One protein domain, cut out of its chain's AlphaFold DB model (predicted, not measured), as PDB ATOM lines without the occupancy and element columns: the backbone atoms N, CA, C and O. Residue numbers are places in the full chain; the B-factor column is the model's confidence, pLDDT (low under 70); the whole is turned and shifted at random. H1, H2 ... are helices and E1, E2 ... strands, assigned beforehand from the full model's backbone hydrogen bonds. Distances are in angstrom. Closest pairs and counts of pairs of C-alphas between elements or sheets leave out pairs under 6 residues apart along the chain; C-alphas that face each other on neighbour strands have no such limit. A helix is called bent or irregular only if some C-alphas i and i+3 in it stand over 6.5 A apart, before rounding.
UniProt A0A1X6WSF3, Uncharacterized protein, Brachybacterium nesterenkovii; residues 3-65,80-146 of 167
ATOM      1  N   SER A   3      56.222   5.599   8.296       93.81
ATOM      2  CA  SER A   3      55.181   6.535   7.890       93.81
ATOM      3  C   SER A   3      54.411   6.042   6.680       93.81
ATOM      4  O   SER A   3      54.925   5.260   5.878       93.81
ATOM      5  N   GLY A   4      53.167   6.497   6.553       92.25
ATOM      6  CA  GLY A   4      52.295   6.057   5.478       92.25
ATOM      7  C   GLY A   4      51.111   6.983   5.241       92.25
ATOM      8  O   GLY A   4      50.594   7.606   6.162       92.25
ATOM      9  N   HIS A   5      50.697   7.048   3.980       91.69
ATOM     10  CA  HIS A   5      49.497   7.748   3.540       91.69
ATOM     11  C   HIS A   5      48.423   6.742   3.150       91.69
ATOM     12  O   HIS A   5      48.749   5.776   2.451       91.69
ATOM     13  N   SER A   6      47.157   6.998   3.486       89.31
ATOM     14  CA  SER A   6      46.037   6.172   3.028       89.31
ATOM     15  C   SER A   6      46.284   4.681   3.335       89.31
ATOM     16  O   SER A   6      46.590   4.310   4.467       89.31
ATOM     17  N   GLN A   7      46.247   3.804   2.330       86.12
ATOM     18  CA  GLN A   7      46.601   2.384   2.472       86.12
ATOM     19  C   GLN A   7      48.027   2.146   3.006       86.12
ATOM     20  O   GLN A   7      48.270   1.173   3.718       86.12
ATOM     21  N   GLY A   8      48.974   3.030   2.693       87.06
ATOM     22  CA  GLY A   8      50.333   2.966   3.220       87.06
ATOM     23  C   GLY A   8      50.388   3.117   4.742       87.06
ATOM     24  O   GLY A   8      51.282   2.548   5.360       87.06
ATOM     25  N   GLY A   9      49.431   3.822   5.358       88.38
ATOM     26  CA  GLY A   9      49.330   3.921   6.816       88.38
ATOM     27  C   GLY A   9      48.983   2.585   7.464       88.38
ATOM     28  O   GLY A   9      49.668   2.167   8.387       88.38
ATOM     29  N   MET A  10      48.024   1.839   6.905       86.00
ATOM     30  CA  MET A  10      47.708   0.475   7.368       86.00
ATOM     31  C   MET A  10      48.925  -0.455   7.274       86.00
ATOM     32  O   MET A  10      49.178  -1.275   8.159       86.00
ATOM     33  N   ILE A  11      49.696  -0.321   6.190       87.81
ATOM     34  CA  ILE A  11      50.932  -1.083   5.991       87.81
ATOM     35  C   ILE A  11      51.993  -0.669   7.017       87.81
ATOM     36  O   ILE A  11      52.712  -1.538   7.497       87.81
ATOM     37  N   ALA A  12      52.084   0.615   7.371       90.12
ATOM     38  CA  ALA A  12      53.017   1.121   8.375       90.12
ATOM     39  C   ALA A  12      52.644   0.706   9.811       90.12
ATOM     40  O   ALA A  12      53.544   0.449  10.607       90.12
ATOM     41  N   GLU A  13      51.351   0.601  10.128       87.44
ATOM     42  CA  GLU A  13      50.849   0.228  11.462       87.44
ATOM     43  C   GLU A  13      50.804  -1.291  11.687       87.44
ATOM     44  O   GLU A  13      51.018  -1.783  12.793       87.44
ATOM     45  N   SER A  14      50.578  -2.091  10.641       87.31
ATOM     46  CA  SER A  14      50.488  -3.551  10.800       87.31
ATOM     47  C   SER A  14      51.697  -4.215  11.496       87.31
ATOM     48  O   SER A  14      51.470  -5.057  12.372       87.31
ATOM     49  N   PRO A  15      52.970  -3.855  11.217       88.44
ATOM     50  CA  PRO A  15      54.125  -4.551  11.773       88.44
ATOM     51  C   PRO A  15      54.356  -4.231  13.249       88.44
ATOM     52  O   PRO A  15      54.932  -5.054  13.956       88.44
ATOM     53  N   ILE A  16      53.897  -3.073  13.741       88.44
ATOM     54  CA  ILE A  16      54.130  -2.667  15.135       88.44
ATOM     55  C   ILE A  16      53.231  -3.399  16.140       88.44
ATOM     56  O   ILE A  16      53.430  -3.287  17.347       88.44
ATOM     57  N   SER A  17      52.269  -4.183  15.649       84.69
ATOM     58  CA  SER A  17      51.509  -5.148  16.449       84.69
ATOM     59  C   SER A  17      52.235  -6.493  16.624       84.69
ATOM     60  O   SER A  17      51.813  -7.317  17.434       84.69
ATOM     61  N   ASN A  18      53.325  -6.733  15.878       87.81
ATOM     62  CA  ASN A  18      54.074  -7.988  15.887       87.81
ATOM     63  C   ASN A  18      55.325  -7.889  16.790       87.81
ATOM     64  O   ASN A  18      56.289  -7.208  16.424       87.81
ATOM     65  N   PRO A  19      55.384  -8.624  17.918       87.75
ATOM     66  CA  PRO A  19      56.531  -8.596  18.825       87.75
ATOM     67  C   PRO A  19      57.854  -9.047  18.195       87.75
ATOM     68  O   PRO A  19      58.906  -8.546  18.581       87.75
ATOM     69  N   GLU A  20      57.837  -9.973  17.228       91.31
ATOM     70  CA  GLU A  20      59.059 -10.420  16.542       91.31
ATOM     71  C   GLU A  20      59.637  -9.303  15.668       91.31
ATOM     72  O   GLU A  20      60.845  -9.062  15.675       91.31
ATOM     73  N   PHE A  21      58.762  -8.572  14.969       92.31
ATOM     74  CA  PHE A  21      59.160  -7.404  14.191       92.31
ATOM     75  C   PHE A  21      59.720  -6.308  15.103       92.31
ATOM     76  O   PHE A  21      60.785  -5.769  14.820       92.31
ATOM     77  N   MET A  22      59.051  -6.035  16.225       91.19
ATOM     78  CA  MET A  22      59.494  -5.052  17.220       91.19
ATOM     79  C   MET A  22      60.819  -5.438  17.897       91.19
ATOM     80  O   MET A  22      61.644  -4.574  18.187       91.19
ATOM     81  N   ALA A  23      61.068  -6.734  18.107       91.06
ATOM     82  CA  ALA A  23      62.337  -7.226  18.641       91.06
ATOM     83  C   ALA A  23      63.499  -7.061  17.648       91.06
ATOM     84  O   ALA A  23      64.642  -6.854  18.060       91.06
ATOM     85  N   GLN A  24      63.220  -7.149  16.345       94.69
ATOM     86  CA  GLN A  24      64.220  -6.983  15.291       94.69
ATOM     87  C   GLN A  24      64.458  -5.509  14.933       94.69
ATOM     88  O   GLN A  24      65.595  -5.093  14.700       94.69
ATOM     89  N   TYR A  25      63.387  -4.724  14.878       89.94
ATOM     90  CA  TYR A  25      63.386  -3.331  14.467       89.94
ATOM     91  C   TYR A  25      62.852  -2.494  15.624       89.94
ATOM     92  O   TYR A  25      61.660  -2.501  15.907       89.94
ATOM     93  N   ASN A  26      63.739  -1.746  16.286       90.94
ATOM     94  CA  ASN A  26      63.389  -0.841  17.383       90.94
ATOM     95  C   ASN A  26      62.591   0.372  16.862       90.94
ATOM     96  O   ASN A  26      63.117   1.482  16.725       90.94
ATOM     97  N   VAL A  27      61.334   0.145  16.481       93.38
ATOM     98  CA  VAL A  27      60.428   1.185  15.998       93.38
ATOM     99  C   VAL A  27      59.981   2.019  17.187       93.38
ATOM    100  O   VAL A  27      59.405   1.515  18.135       93.38
ATOM    101  N   THR A  28      60.250   3.319  17.133       93.38
ATOM    102  CA  THR A  28      59.918   4.250  18.223       93.38
ATOM    103  C   THR A  28      58.782   5.200  17.876       93.38
ATOM    104  O   THR A  28      58.120   5.728  18.766       93.38
ATOM    105  N   ASN A  29      58.560   5.446  16.582       93.94
ATOM    106  CA  ASN A  29      57.558   6.389  16.100       93.94
ATOM    107  C   ASN A  29      56.914   5.881  14.805       93.94
ATOM    108  O   ASN A  29      57.633   5.386  13.922       93.94
ATOM    109  N   VAL A  30      55.605   6.085  14.680       93.75
ATOM    110  CA  VAL A  30      54.827   5.896  13.450       93.75
ATOM    111  C   VAL A  30      54.004   7.152  13.173       93.75
ATOM    112  O   VAL A  30      53.438   7.742  14.093       93.75
ATOM    113  N   VAL A  31      53.999   7.602  11.916       94.12
ATOM    114  CA  VAL A  31      53.206   8.756  11.467       94.12
ATOM    115  C   VAL A  31      52.336   8.347  10.293       94.12
ATOM    116  O   VAL A  31      52.847   8.040   9.213       94.12
ATOM    117  N   THR A  32      51.026   8.402  10.470       92.81
ATOM    118  CA  THR A  32      50.065   8.149   9.400       92.81
ATOM    119  C   THR A  32      49.292   9.414   9.065       92.81
ATOM    120  O   THR A  32      49.114  10.302   9.901       92.81
ATOM    121  N   TYR A  33      48.861   9.535   7.815       93.19
ATOM    122  CA  TYR A  33      48.009  10.638   7.386       93.19
ATOM    123  C   TYR A  33      46.966  10.150   6.386       93.19
ATOM    124  O   TYR A  33      47.244   9.250   5.586       93.19
ATOM    125  N   GLY A  34      45.735  10.652   6.507       88.12
ATOM    126  CA  GLY A  34      44.589  10.190   5.715       88.12
ATOM    127  C   GLY A  34      44.375   8.678   5.774       88.12
ATOM    128  O   GLY A  34      43.922   8.081   4.810       88.12
ATOM    129  N   SER A  35      44.790   8.012   6.853       86.19
ATOM    130  CA  SER A  35      44.852   6.549   6.913       86.19
ATOM    131  C   SER A  35      43.744   5.980   7.805       86.19
ATOM    132  O   SER A  35      43.489   6.551   8.863       86.19
ATOM    133  N   PRO A  36      43.114   4.854   7.425       81.94
ATOM    134  CA  PRO A  36      42.151   4.146   8.263       81.94
ATOM    135  C   PRO A  36      42.907   3.293   9.294       81.94
ATOM    136  O   PRO A  36      43.189   2.124   9.038       81.94
ATOM    137  N   VAL A  37      43.353   3.912  10.392       76.06
ATOM    138  CA  VAL A  37      44.187   3.244  11.414       76.06
ATOM    139  C   VAL A  37      43.709   3.466  12.851       76.06
ATOM    140  O   VAL A  37      44.424   3.150  13.802       76.06
ATOM    141  N   ASP A  38      42.504   4.002  13.033       70.44
ATOM    142  CA  ASP A  38      41.994   4.387  14.353       70.44
ATOM    143  C   ASP A  38      41.739   3.173  15.268       70.44
ATOM    144  O   ASP A  38      41.698   3.326  16.488       70.44
ATOM    145  N   ASN A  39      41.637   1.964  14.699       66.88
ATOM    146  CA  ASN A  39      41.435   0.713  15.440       66.88
ATOM    147  C   ASN A  39      42.698  -0.161  15.578       66.88
ATOM    148  O   ASN A  39      42.611  -1.304  16.040       66.88
ATOM    149  N   TYR A  40      43.876   0.322  15.168       67.69
ATOM    150  CA  TYR A  40      45.099  -0.474  15.267       67.69
ATOM    151  C   TYR A  40      45.610  -0.544  16.714       67.69
ATOM    152  O   TYR A  40      45.866   0.460  17.379       67.69
ATOM    153  N   SER A  41      45.805  -1.770  17.203       68.81
ATOM    154  CA  SER A  41      46.517  -2.016  18.457       68.81
ATOM    155  C   SER A  41      48.021  -2.007  18.199       68.81
ATOM    156  O   SER A  41      48.541  -2.873  17.498       68.81
ATOM    157  N   ALA A  42      48.720  -1.070  18.826       71.50
ATOM    158  CA  ALA A  42      50.166  -0.920  18.729       71.50
ATOM    159  C   ALA A  42      50.886  -1.322  20.016       71.50
ATOM    160  O   ALA A  42      50.331  -1.217  21.115       71.50
ATOM    161  N   ASP A  43      52.159  -1.699  19.886       81.25
ATOM    162  CA  ASP A  43      53.059  -1.829  21.029       81.25
ATOM    163  C   ASP A  43      53.138  -0.494  21.813       81.25
ATOM    164  O   ASP A  43      53.341   0.569  21.217       81.25
ATOM    165  N   PRO A  44      52.978  -0.500  23.152       83.06
ATOM    166  CA  PRO A  44      52.957   0.720  23.962       83.06
ATOM    167  C   PRO A  44      54.283   1.493  23.960       83.06
ATOM    168  O   PRO A  44      54.300   2.658  24.352       83.06
ATOM    169  N   SER A  45      55.393   0.890  23.528       86.50
ATOM    170  CA  SER A  45      56.673   1.586  23.347       86.50
ATOM    171  C   SER A  45      56.708   2.489  22.107       86.50
ATOM    172  O   SER A  45      57.586   3.350  22.003       86.50
ATOM    173  N   VAL A  46      55.741   2.344  21.195       90.44
ATOM    174  CA  VAL A  46      55.665   3.094  19.938       90.44
ATOM    175  C   VAL A  46      54.775   4.317  20.098       90.44
ATOM    176  O   VAL A  46      53.622   4.218  20.516       90.44
ATOM    177  N   ARG A  47      55.291   5.487  19.717       90.88
ATOM    178  CA  ARG A  47      54.505   6.724  19.647       90.88
ATOM    179  C   ARG A  47      53.855   6.864  18.276       90.88
ATOM    180  O   ARG A  47      54.563   6.885  17.270       90.88
ATOM    181  N   GLN A  48      52.539   7.018  18.238       91.12
ATOM    182  CA  GLN A  48      51.786   7.161  16.990       91.12
ATOM    183  C   GLN A  48      51.266   8.589  16.828       91.12
ATOM    184  O   GLN A  48      50.823   9.213  17.797       91.12
ATOM    185  N   LEU A  49      51.327   9.103  15.601       91.75
ATOM    186  CA  LEU A  49      50.659  10.330  15.180       91.75
ATOM    187  C   LEU A  49      49.787  10.029  13.960       91.75
ATOM    188  O   LEU A  49      50.322   9.739  12.892       91.75
ATOM    189  N   ASN A  50      48.474  10.170  14.117       90.56
ATOM    190  CA  ASN A  50      47.489   9.979  13.057       90.56
ATOM    191  C   ASN A  50      46.943  11.346  12.647       90.56
ATOM    192  O   ASN A  50      46.293  12.024  13.442       90.56
ATOM    193  N   ILE A  51      47.233  11.783  11.426       91.88
ATOM    194  CA  ILE A  51      46.827  13.095  10.914       91.88
ATOM    195  C   ILE A  51      45.632  12.914   9.979       91.88
ATOM    196  O   ILE A  51      45.685  12.127   9.036       91.88
ATOM    197  N   GLN A  52      44.557  13.658  10.204       89.94
ATOM    198  CA  GLN A  52      43.321  13.529   9.432       89.94
ATOM    199  C   GLN A  52      42.816  14.913   9.027       89.94
ATOM    200  O   GLN A  52      42.831  15.816   9.854       89.94
ATOM    201  N   HIS A  53      42.347  15.115   7.797       86.38
ATOM    202  CA  HIS A  53      41.496  16.267   7.486       86.38
ATOM    203  C   HIS A  53      40.050  15.946   7.875       86.38
ATOM    204  O   HIS A  53      39.574  14.839   7.646       86.38
ATOM    205  N   ALA A  54      39.323  16.920   8.424       81.94
ATOM    206  CA  ALA A  54      37.962  16.702   8.925       81.94
ATOM    207  C   ALA A  54      36.948  16.242   7.853       81.94
ATOM    208  O   ALA A  54      35.908  15.682   8.197       81.94
ATOM    209  N   ASN A  55      37.226  16.503   6.571       76.44
ATOM    210  CA  ASN A  55      36.416  16.075   5.428       76.44
ATOM    211  C   ASN A  55      37.055  14.933   4.612       76.44
ATOM    212  O   ASN A  55      36.524  14.575   3.561       76.44
ATOM    213  N   ASP A  56      38.161  14.351   5.086       73.00
ATOM    214  CA  ASP A  56      38.705  13.123   4.512       73.00
ATOM    215  C   ASP A  56      37.843  11.936   4.963       73.00
ATOM    216  O   ASP A  56      37.719  11.631   6.149       73.00
ATOM    217  N   ALA A  57      37.211  11.270   3.997       71.12
ATOM    218  CA  ALA A  57      36.348  10.132   4.272       71.12
ATOM    219  C   ALA A  57      37.135   8.844   4.558       71.12
ATOM    220  O   ALA A  57      36.562   7.920   5.126       71.12
ATOM    221  N   VAL A  58      38.413   8.746   4.175       69.50
ATOM    222  CA  VAL A  58      39.178   7.494   4.275       69.50
ATOM    223  C   VAL A  58      39.454   7.074   5.719       69.50
ATOM    224  O   VAL A  58      39.154   5.920   6.028       69.50
ATOM    225  N   PRO A  59      39.917   7.953   6.629       58.75
ATOM    226  CA  PRO A  59      39.984   7.624   8.054       58.75
ATOM    227  C   PRO A  59      38.639   7.136   8.618       58.75
ATOM    228  O   PRO A  59      38.598   6.230   9.443       58.75
ATOM    229  N   LEU A  60      37.520   7.650   8.092       59.94
ATOM    230  CA  LEU A  60      36.170   7.267   8.515       59.94
ATOM    231  C   LEU A  60      35.699   5.911   7.959       59.94
ATOM    232  O   LEU A  60      34.697   5.385   8.437       59.94
ATOM    233  N   ILE A  61      36.377   5.330   6.962       57.91
ATOM    234  CA  ILE A  61      36.028   4.006   6.415       57.91
ATOM    235  C   ILE A  61      36.499   2.874   7.351       57.91
ATOM    236  O   ILE A  61      35.896   1.804   7.331       57.91
ATOM    237  N   ASP A  62      37.484   3.121   8.230       49.47
ATOM    238  CA  ASP A  62      37.917   2.175   9.282       49.47
ATOM    239  C   ASP A  62      36.865   1.961  10.387       49.47
ATOM    240  O   ASP A  62      37.031   1.115  11.262       49.47
ATOM    241  N   LEU A  63      35.760   2.722  10.383       43.38
ATOM    242  CA  LEU A  63      34.637   2.550  11.308       43.38
ATOM    243  C   LEU A  63      33.837   1.272  10.996       43.38
ATOM    244  O   LEU A  63      32.632   1.315  10.725       43.38
ATOM    245  N   GLU A  64      34.440   0.108  11.231       42.16
ATOM    246  CA  GLU A  64      33.741  -1.160  11.496       42.16
ATOM    247  C   GLU A  64      32.904  -1.113  12.811       42.16
ATOM    248  O   GLU A  64      32.585  -2.134  13.410       42.16
ATOM    249  N   GLY A  65      32.501   0.082  13.274       37.84
ATOM    250  CA  GLY A  65      31.817   0.345  14.545       37.84
ATOM    251  C   GLY A  65      30.664   1.361  14.498       37.84
ATOM    252  O   GLY A  65      29.947   1.498  15.488       37.84
ATOM    253  N   VAL A  80      28.509  18.362  10.393       36.50
ATOM    254  CA  VAL A  80      28.613  18.630  11.819       36.50
ATOM    255  C   VAL A  80      30.082  18.921  12.076       36.50
ATOM    256  O   VAL A  80      30.933  18.056  11.889       36.50
ATOM    257  N   ALA A  81      30.360  20.149  12.506       41.56
ATOM    258  CA  ALA A  81      31.691  20.686  12.781       41.56
ATOM    259  C   ALA A  81      32.506  19.902  13.836       41.56
ATOM    260  O   ALA A  81      33.582  20.351  14.200       41.56
ATOM    261  N   ASN A  82      32.009  18.760  14.333       40.78
ATOM    262  CA  ASN A  82      32.611  18.015  15.432       40.78
ATOM    263  C   ASN A  82      32.511  16.482  15.357       40.78
ATOM    264  O   ASN A  82      32.687  15.819  16.374       40.78
ATOM    265  N   LEU A  83      32.286  15.867  14.185       44.88
ATOM    266  CA  LEU A  83      32.454  14.401  14.085       44.88
ATOM    267  C   LEU A  83      33.914  13.969  14.263       44.88
ATOM    268  O   LEU A  83      34.152  12.929  14.869       44.88
ATOM    269  N   GLY A  84      34.873  14.789  13.820       42.03
ATOM    270  CA  GLY A  84      36.299  14.555  14.070       42.03
ATOM    271  C   GLY A  84      36.647  14.572  15.562       42.03
ATOM    272  O   GLY A  84      37.437  13.754  16.011       42.03
ATOM    273  N   GLU A  85      35.989  15.419  16.359       40.22
ATOM    274  CA  GLU A  85      36.186  15.471  17.814       40.22
ATOM    275  C   GLU A  85      35.537  14.269  18.528       40.22
ATOM    276  O   GLU A  85      36.053  13.796  19.535       40.22
ATOM    277  N   VAL A  86      34.446  13.711  17.989       40.09
ATOM    278  CA  VAL A  86      33.835  12.473  18.511       40.09
ATOM    279  C   VAL A  86      34.655  11.237  18.119       40.09
ATOM    280  O   VAL A  86      34.856  10.370  18.963       40.09
ATOM    281  N   ALA A  87      35.183  11.167  16.892       43.06
ATOM    282  CA  ALA A  87      36.072  10.088  16.451       43.06
ATOM    283  C   ALA A  87      37.424  10.118  17.191       43.06
ATOM    284  O   ALA A  87      37.867   9.091  17.699       43.06
ATOM    285  N   ALA A  88      38.016  11.305  17.377       42.19
ATOM    286  CA  ALA A  88      39.232  11.488  18.171       42.19
ATOM    287  C   ALA A  88      39.035  11.145  19.663       42.19
ATOM    288  O   ALA A  88      39.962  10.661  20.308       42.19
ATOM    289  N   ASN A  89      37.828  11.347  20.211       34.47
ATOM    290  CA  ASN A  89      37.489  10.992  21.595       34.47
ATOM    291  C   ASN A  89      37.081   9.524  21.791       34.47
ATOM    292  O   ASN A  89      36.921   9.096  22.935       34.47
ATOM    293  N   LEU A  90      36.910   8.744  20.718       42.09
ATOM    294  CA  LEU A  90      36.644   7.310  20.832       42.09
ATOM    295  C   LEU A  90      37.910   6.469  20.984       42.09
ATOM    296  O   LEU A  90      37.749   5.303  21.303       42.09
ATOM    297  N   ASN A  91      39.107   7.052  20.818       42.44
ATOM    298  CA  ASN A  91      40.452   6.504  21.067       42.44
ATOM    299  C   ASN A  91      40.480   5.046  21.593       42.44
ATOM    300  O   ASN A  91      40.787   4.798  22.762       42.44
ATOM    301  N   ILE A  92      40.155   4.069  20.736       42.56
ATOM    302  CA  ILE A  92      40.329   2.638  21.025       42.56
ATOM    303  C   ILE A  92      41.740   2.274  20.552       42.56
ATOM    304  O   ILE A  92      41.942   1.470  19.652       42.56
ATOM    305  N   GLY A  93      42.737   2.935  21.139       42.72
ATOM    306  CA  GLY A  93      44.140   2.817  20.767       42.72
ATOM    307  C   GLY A  93      45.037   3.105  21.967       42.72
ATOM    308  O   GLY A  93      44.696   3.899  22.842       42.72
ATOM    309  N   SER A  94      46.161   2.392  22.035       47.62
ATOM    310  CA  SER A  94      47.198   2.474  23.073       47.62
ATOM    311  C   SER A  94      47.488   3.916  23.534       47.62
ATOM    312  O   SER A  94      47.516   4.839  22.726       47.62
ATOM    313  N   GLY A  95      47.769   4.128  24.829       58.53
ATOM    314  CA  GLY A  95      47.964   5.456  25.447       58.53
ATOM    315  C   GLY A  95      49.096   6.335  24.879       58.53
ATOM    316  O   GLY A  95      49.320   7.428  25.391       58.53
ATOM    317  N   ASN A  96      49.795   5.878  23.835       80.94
ATOM    318  CA  ASN A  96      50.829   6.600  23.094       80.94
ATOM    319  C   ASN A  96      50.389   7.069  21.684       80.94
ATOM    320  O   ASN A  96      51.237   7.501  20.895       80.94
ATOM    321  N   THR A  97      49.090   7.025  21.373       84.50
ATOM    322  CA  THR A  97      48.517   7.543  20.117       84.50
ATOM    323  C   THR A  97      48.069   8.998  20.249       84.50
ATOM    324  O   THR A  97      47.394   9.379  21.202       84.50
ATOM    325  N   THR A  98      48.446   9.833  19.279       86.38
ATOM    326  CA  THR A  98      47.957  11.209  19.109       86.38
ATOM    327  C   THR A  98      47.219  11.317  17.780       86.38
ATOM    328  O   THR A  98      47.838  11.150  16.734       86.38
ATOM    329  N   THR A  99      45.928  11.650  17.801       85.88
ATOM    330  CA  THR A  99      45.168  11.957  16.578       85.88
ATOM    331  C   THR A  99      45.043  13.468  16.415       85.88
ATOM    332  O   THR A  99      44.513  14.145  17.298       85.88
ATOM    333  N   ALA A 100      45.547  13.996  15.300       86.06
ATOM    334  CA  ALA A 100      45.496  15.408  14.941       86.06
ATOM    335  C   ALA A 100      44.505  15.624  13.793       86.06
ATOM    336  O   ALA A 100      44.745  15.189  12.666       86.06
ATOM    337  N   THR A 101      43.398  16.313  14.079       87.12
ATOM    338  CA  THR A 101      42.394  16.660  13.064       87.12
ATOM    339  C   THR A 101      42.646  18.065  12.530       87.12
ATOM    340  O   THR A 101      42.680  19.039  13.279       87.12
ATOM    341  N   LEU A 102      42.817  18.164  11.219       85.69
ATOM    342  CA  LEU A 102      43.125  19.369  10.474       85.69
ATOM    343  C   LEU A 102      41.864  19.917   9.785       85.69
ATOM    344  O   LEU A 102      41.006  19.136   9.354       85.69
ATOM    345  N   PRO A 103      41.748  21.245   9.618       84.00
ATOM    346  CA  PRO A 103      40.712  21.833   8.775       84.00
ATOM    347  C   PRO A 103      40.817  21.338   7.322       84.00
ATOM    348  O   PRO A 103      41.931  21.091   6.858       84.00
ATOM    349  N   PRO A 104      39.699  21.243   6.579       80.06
ATOM    350  CA  PRO A 104      39.715  20.923   5.156       80.06
ATOM    351  C   PRO A 104      40.682  21.806   4.355       80.06
ATOM    352  O   PRO A 104      40.673  23.032   4.528       80.06
ATOM    353  N   PRO A 105      41.483  21.230   3.445       79.38
ATOM    354  CA  PRO A 105      42.266  22.022   2.516       79.38
ATOM    355  C   PRO A 105      41.331  22.575   1.430       79.38
ATOM    356  O   PRO A 105      40.889  21.857   0.541       79.38
ATOM    357  N   GLY A 106      41.016  23.868   1.496       82.50
ATOM    358  CA  GLY A 106      40.182  24.525   0.486       82.50
ATOM    359  C   GLY A 106      38.682  24.280   0.676       82.50
ATOM    360  O   GLY A 106      38.124  24.677   1.700       82.50
ATOM    361  N   ASP A 107      38.014  23.719  -0.338       78.25
ATOM    362  CA  ASP A 107      36.561  23.494  -0.309       78.25
ATOM    363  C   ASP A 107      36.215  22.358   0.678       78.25
ATOM    364  O   ASP A 107      36.718  21.241   0.529       78.25
ATOM    365  N   PRO A 108      35.342  22.588   1.678       70.38
ATOM    366  CA  PRO A 108      34.954  21.560   2.643       70.38
ATOM    367  C   PRO A 108      34.262  20.335   2.020       70.38
ATOM    368  O   PRO A 108      34.218  19.285   2.662       70.38
ATOM    369  N   PHE A 109      33.742  20.429   0.794       72.62
ATOM    370  CA  PHE A 109      33.135  19.306   0.072       72.62
ATOM    371  C   PHE A 109      34.105  18.584  -0.874       72.62
ATOM    372  O   PHE A 109      33.734  17.557  -1.446       72.62
ATOM    373  N   ASP A 110      35.343  19.070  -1.024       74.31
ATOM    374  CA  ASP A 110      36.375  18.393  -1.811       74.31
ATOM    375  C   ASP A 110      37.037  17.271  -1.002       74.31
ATOM    376  O   ASP A 110      38.112  17.413  -0.419       74.31
ATOM    377  N   ILE A 111      36.361  16.122  -0.976       74.88
ATOM    378  CA  ILE A 111      36.837  14.911  -0.297       74.88
ATOM    379  C   ILE A 111      38.137  14.400  -0.944       74.88
ATOM    380  O   ILE A 111      39.028  13.920  -0.249       74.88
ATOM    381  N   SER A 112      38.267  14.513  -2.272       73.94
ATOM    382  CA  SER A 112      39.472  14.082  -2.990       73.94
ATOM    383  C   SER A 112      40.690  14.935  -2.652       73.94
ATOM    384  O   SER A 112      41.755  14.382  -2.390       73.94
ATOM    385  N   GLY A 113      40.534  16.258  -2.617       76.00
ATOM    386  CA  GLY A 113      41.591  17.184  -2.217       76.00
ATOM    387  C   GLY A 113      41.948  17.047  -0.741       76.00
ATOM    388  O   GLY A 113      43.120  17.119  -0.382       76.00
ATOM    389  N   ALA A 114      40.966  16.755   0.115       79.38
ATOM    390  CA  ALA A 114      41.200  16.448   1.524       79.38
ATOM    391  C   ALA A 114      42.021  15.174   1.746       79.38
ATOM    392  O   ALA A 114      42.777  15.101   2.713       79.38
ATOM    393  N   HIS A 115      41.907  14.194   0.852       85.81
ATOM    394  CA  HIS A 115      42.679  12.957   0.909       85.81
ATOM    395  C   HIS A 115      44.020  13.039   0.156       85.81
ATOM    396  O   HIS A 115      44.753  12.058   0.076       85.81
ATOM    397  N   ASP A 116      44.371  14.180  -0.439       87.25
ATOM    398  CA  ASP A 116      45.620  14.300  -1.183       87.25
ATOM    399  C   ASP A 116      46.832  14.447  -0.242       87.25
ATOM    400  O   ASP A 116      46.867  15.288   0.660       87.25
ATOM    401  N   GLY A 117      47.879  13.651  -0.477       85.75
ATOM    402  CA  GLY A 117      49.077  13.657   0.368       85.75
ATOM    403  C   GLY A 117      49.823  14.999   0.374       85.75
ATOM    404  O   GLY A 117      50.381  15.395   1.400       85.75
ATOM    405  N   SER A 118      49.802  15.743  -0.737       89.25
ATOM    406  CA  SER A 118      50.416  17.074  -0.814       89.25
ATOM    407  C   SER A 118      49.592  18.134  -0.077       89.25
ATOM    408  O   SER A 118      50.160  19.087   0.475       89.25
ATOM    409  N   ALA A 119      48.274  17.938   0.022       89.25
ATOM    410  CA  ALA A 119      47.408  18.769   0.848       89.25
ATOM    411  C   ALA A 119      47.728  18.584   2.339       89.25
ATOM    412  O   ALA A 119      47.906  19.576   3.046       89.25
ATOM    413  N   TYR A 120      47.917  17.343   2.804       91.06
ATOM    414  CA  TYR A 120      48.375  17.068   4.175       91.06
ATOM    415  C   TYR A 120      49.716  17.738   4.478       91.06
ATOM    416  O   TYR A 120      49.852  18.433   5.488       91.06
ATOM    417  N   GLN A 121      50.700  17.582   3.587       92.69
ATOM    418  CA  GLN A 121      52.006  18.223   3.743       92.69
ATOM    419  C   GLN A 121      51.877  19.751   3.854       92.69
ATOM    420  O   GLN A 121      52.503  20.363   4.724       92.69
ATOM    421  N   SER A 122      51.045  20.360   3.007       93.69
ATOM    422  CA  SER A 122      50.809  21.805   3.002       93.69
ATOM    423  C   SER A 122      50.156  22.281   4.301       93.69
ATOM    424  O   SER A 122      50.658  23.221   4.917       93.69
ATOM    425  N   SER A 123      49.097  21.609   4.765       92.69
ATOM    426  CA  SER A 123      48.420  21.930   6.029       92.69
ATOM    427  C   SER A 123      49.367  21.812   7.227       92.69
ATOM    428  O   SER A 123      49.408  22.700   8.084       92.69
ATOM    429  N   VAL A 124      50.198  20.764   7.271       93.38
ATOM    430  CA  VAL A 124      51.193  20.585   8.336       93.38
ATOM    431  C   VAL A 124      52.227  21.711   8.321       93.38
ATOM    432  O   VAL A 124      52.449  22.358   9.346       93.38
ATOM    433  N   GLN A 125      52.842  21.979   7.169       92.81
ATOM    434  CA  GLN A 125      53.941  22.939   7.065       92.81
ATOM    435  C   GLN A 125      53.484  24.389   7.273       92.81
ATOM    436  O   GLN A 125      54.170  25.168   7.941       92.81
ATOM    437  N   GLN A 126      52.349  24.760   6.684       91.56
ATOM    438  CA  GLN A 126      51.908  26.152   6.611       91.56
ATOM    439  C   GLN A 126      51.018  26.565   7.784       91.56
ATOM    440  O   GLN A 126      50.906  27.759   8.045       91.56
ATOM    441  N   GLN A 127      50.392  25.616   8.485       87.88
ATOM    442  CA  GLN A 127      49.456  25.924   9.570       87.88
ATOM    443  C   GLN A 127      49.917  25.299  10.881       87.88
ATOM    444  O   GLN A 127      50.173  26.007  11.851       87.88
ATOM    445  N   GLN A 128      50.072  23.975  10.909       91.38
ATOM    446  CA  GLN A 128      50.253  23.259  12.171       91.38
ATOM    447  C   GLN A 128      51.608  23.551  12.806       91.38
ATOM    448  O   GLN A 128      51.650  23.907  13.978       91.38
ATOM    449  N   LEU A 129      52.695  23.495  12.032       91.19
ATOM    450  CA  LEU A 129      54.040  23.819  12.520       91.19
ATOM    451  C   LEU A 129      54.260  25.319  12.780       91.19
ATOM    452  O   LEU A 129      55.260  25.688  13.389       91.19
ATOM    453  N   GLN A 130      53.340  26.184  12.334       92.62
ATOM    454  CA  GLN A 130      53.366  27.617  12.648       92.62
ATOM    455  C   GLN A 130      52.689  27.931  13.988       92.62
ATOM    456  O   GLN A 130      52.928  28.995  14.556       92.62
ATOM    457  N   ASP A 131      51.864  27.014  14.497       91.12
ATOM    458  CA  ASP A 131      51.204  27.122  15.792       91.12
ATOM    459  C   ASP A 131      51.895  26.210  16.824       91.12
ATOM    460  O   ASP A 131      51.735  24.985  16.771       91.12
ATOM    461  N   PRO A 132      52.644  26.765  17.797       91.00
ATOM    462  CA  PRO A 132      53.269  25.982  18.862       91.00
ATOM    463  C   PRO A 132      52.266  25.224  19.744       91.00
ATOM    464  O   PRO A 132      52.650  24.269  20.421       91.00
ATOM    465  N   ALA A 133      50.998  25.648  19.769       88.12
ATOM    466  CA  ALA A 133      49.945  24.989  20.530       88.12
ATOM    467  C   ALA A 133      49.325  23.794  19.788       88.12
ATOM    468  O   ALA A 133      48.606  23.016  20.415       88.12
ATOM    469  N   SER A 134      49.615  23.610  18.495       88.38
ATOM    470  CA  SER A 134      49.069  22.490  17.734       88.38
ATOM    471  C   SER A 134      49.603  21.144  18.237       88.38
ATOM    472  O   SER A 134      50.755  21.021  18.671       88.38
ATOM    473  N   GLN A 135      48.776  20.100  18.135       88.56
ATOM    474  CA  GLN A 135      49.169  18.739  18.519       88.56
ATOM    475  C   GLN A 135      50.401  18.268  17.734       88.56
ATOM    476  O   GLN A 135      51.267  17.598  18.291       88.56
ATOM    477  N   ILE A 136      50.513  18.651  16.458       91.00
ATOM    478  CA  ILE A 136      51.635  18.263  15.597       91.00
ATOM    479  C   ILE A 136      52.919  18.986  16.008       91.00
ATOM    480  O   ILE A 136      53.962  18.338  16.105       91.00
ATOM    481  N   SER A 137      52.863  20.285  16.316       91.12
ATOM    482  CA  SER A 137      54.022  21.021  16.840       91.12
ATOM    483  C   SER A 137      54.523  20.406  18.140       91.12
ATOM    484  O   SER A 137      55.708  20.088  18.260       91.12
ATOM    485  N   GLN A 138      53.623  20.142  19.088       90.00
ATOM    486  CA  GLN A 138      53.977  19.496  20.352       90.00
ATOM    487  C   GLN A 138      54.557  18.098  20.129       90.00
ATOM    488  O   GLN A 138      55.594  17.761  20.704       90.00
ATOM    489  N   TRP A 139      53.946  17.299  19.253       90.25
ATOM    490  CA  TRP A 139      54.433  15.962  18.937       90.25
ATOM    491  C   TRP A 139      55.829  15.998  18.305       90.25
ATOM    492  O   TRP A 139      56.691  15.236  18.743       90.25
ATOM    493  N   SER A 140      56.080  16.922  17.365       90.62
ATOM    494  CA  SER A 140      57.372  17.109  16.680       90.62
ATOM    495  C   SER A 140      58.512  17.545  17.602       90.62
ATOM    496  O   SER A 140      59.673  17.249  17.328       90.62
ATOM    497  N   SER A 141      58.189  18.192  18.725       90.12
ATOM    498  CA  SER A 141      59.173  18.615  19.727       90.12
ATOM    499  C   SER A 141      59.702  17.463  20.593       90.12
ATOM    500  O   SER A 141      60.611  17.652  21.402       90.12
ATOM    501  N   ASN A 142      59.140  16.258  20.447       89.94
ATOM    502  CA  ASN A 142      59.519  15.124  21.271       89.94
ATOM    503  C   ASN A 142      60.959  14.654  20.970       89.94
ATOM    504  O   ASN A 142      61.302  14.432  19.805       89.94
ATOM    505  N   PRO A 143      61.785  14.390  22.000       90.19
ATOM    506  CA  PRO A 143      63.141  13.876  21.812       90.19
ATOM    507  C   PRO A 143      63.232  12.577  20.998       90.19
ATOM    508  O   PRO A 143      64.249  12.346  20.346       90.19
ATOM    509  N   SER A 144      62.181  11.743  20.979       89.38
ATOM    510  CA  SER A 144      62.131  10.509  20.180       89.38
ATOM    511  C   SER A 144      62.220  10.754  18.672       89.38
ATOM    512  O   SER A 144      62.495   9.813  17.925       89.38
ATOM    513  N   LEU A 145      61.983  11.989  18.221       89.81
ATOM    514  CA  LEU A 145      62.001  12.388  16.815       89.81
ATOM    515  C   LEU A 145      63.271  13.111  16.401       89.81
ATOM    516  O   LEU A 145      63.526  13.216  15.205       89.81
ATOM    517  N   ALA A 146      64.086  13.556  17.359       87.94
ATOM    518  CA  ALA A 146      65.331  14.262  17.079       87.94
ATOM    519  C   ALA A 146      66.262  13.509  16.102       87.94
ATOM    520  O   ALA A 146      66.845  14.167  15.244       87.94
TER     521      ALA A 146
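AT A GLANCE: This is residues 3 to 65 and 80 to 146 of the 167 residues of an uncharacterized protein of Brachybacterium nesterenkovii (UniProt A0A1X6WSF3). A twisted sheet of four parallel strands stands between helices: H1 and H4 cover one face, H6 and H7 the other. H2 sits off the sheet at the far end of H1, and the short H3 and H5 lie by the ends of the strands. The printed part has 130 residues, with seven named helices and four named strands in the order E1 H1 H2 E2 E3 H3 H4 E4 H5 H6 H7; the sheet's order is E1 E2 E3 E4, and the class is mixed. The whole is compact, with a radius of gyration of the C-alphas of 14.3 A and spans of 44 by 34 by 24 A.

HOW THE PARTS SIT: E2, residues 29 to 33, and E3, residues 47 to 53, are inner strands, parallel at 10 degrees, with N 51 and O 32 2.8 A apart. E1, residues 3 to 5, is the edge strand beside E2, with N 4 and O 31 3.1 A apart. E4, residues 97 to 102, is the edge strand beside E3, parallel at 20 degrees, with N 102 and O 52 2.7 A apart. H1, residues 7 to 17, runs along the strands at a height over the sheet of 7.8 A; its closest C-alphas to E2 are Gly 9 and Thr 32, 5.0 A. H1 is only just irregular: C-alphas 12 and 15 are 6.7 A apart. H2, residues 19 to 24, is not on the sheet and only just touches H1, only at the corner, with 3 pairs of C-alphas within 8 A; the closest are Ile 16 and Met 22, 6.2 A. E1, H1, H2 and E2 form a strand-helix-strand unit, two parallel neighbour strands joined through helices, with a right-handed crossover. On the same face as H1, H4, residues 83 to 88, lies over E4; the closest C-alphas are Ala 88 and Thr 99, 6.2 A. On the opposite face H6, residues 117 to 126, runs across the strands over E3, at 73 degrees to it on the local plane. H7, residues 135 to 140, lies over E4 on the same face as H6; the closest C-alphas are Ala 100 and Gln 135, 6.1 A. H3, residues 57 to 61, and H5, residues 111 to 114, only graze the sheet. Every O i to N i+4 pair is within hydrogen-bond range in H2, H3, H4, H6 and H7, and 4 of 7 in H1; H5 is too short for one.

IN THESE COORDINATES: E1 begins at C-alpha 3, (55.181, 6.535, 7.890). H1 is 16.6 A long, E3 20.2 A, E4 16.2 A and H6 14.3 A. H7 ends at C-alpha 140, (57.372, 17.109, 16.680).

THE WHOLE: The C-alphas farthest apart are those of Ala 23 and Asp 107, 44.4 A. Residues 66 to 79 are not printed; C-alphas 65 and 80 are 18.8 A apart across this cut. The link E2 to E3 is long, with 13 residues. Residues 39 to 41, 58 to 65 and 80 to 95 have pLDDT under 70; the mean of the printed part is 78.9.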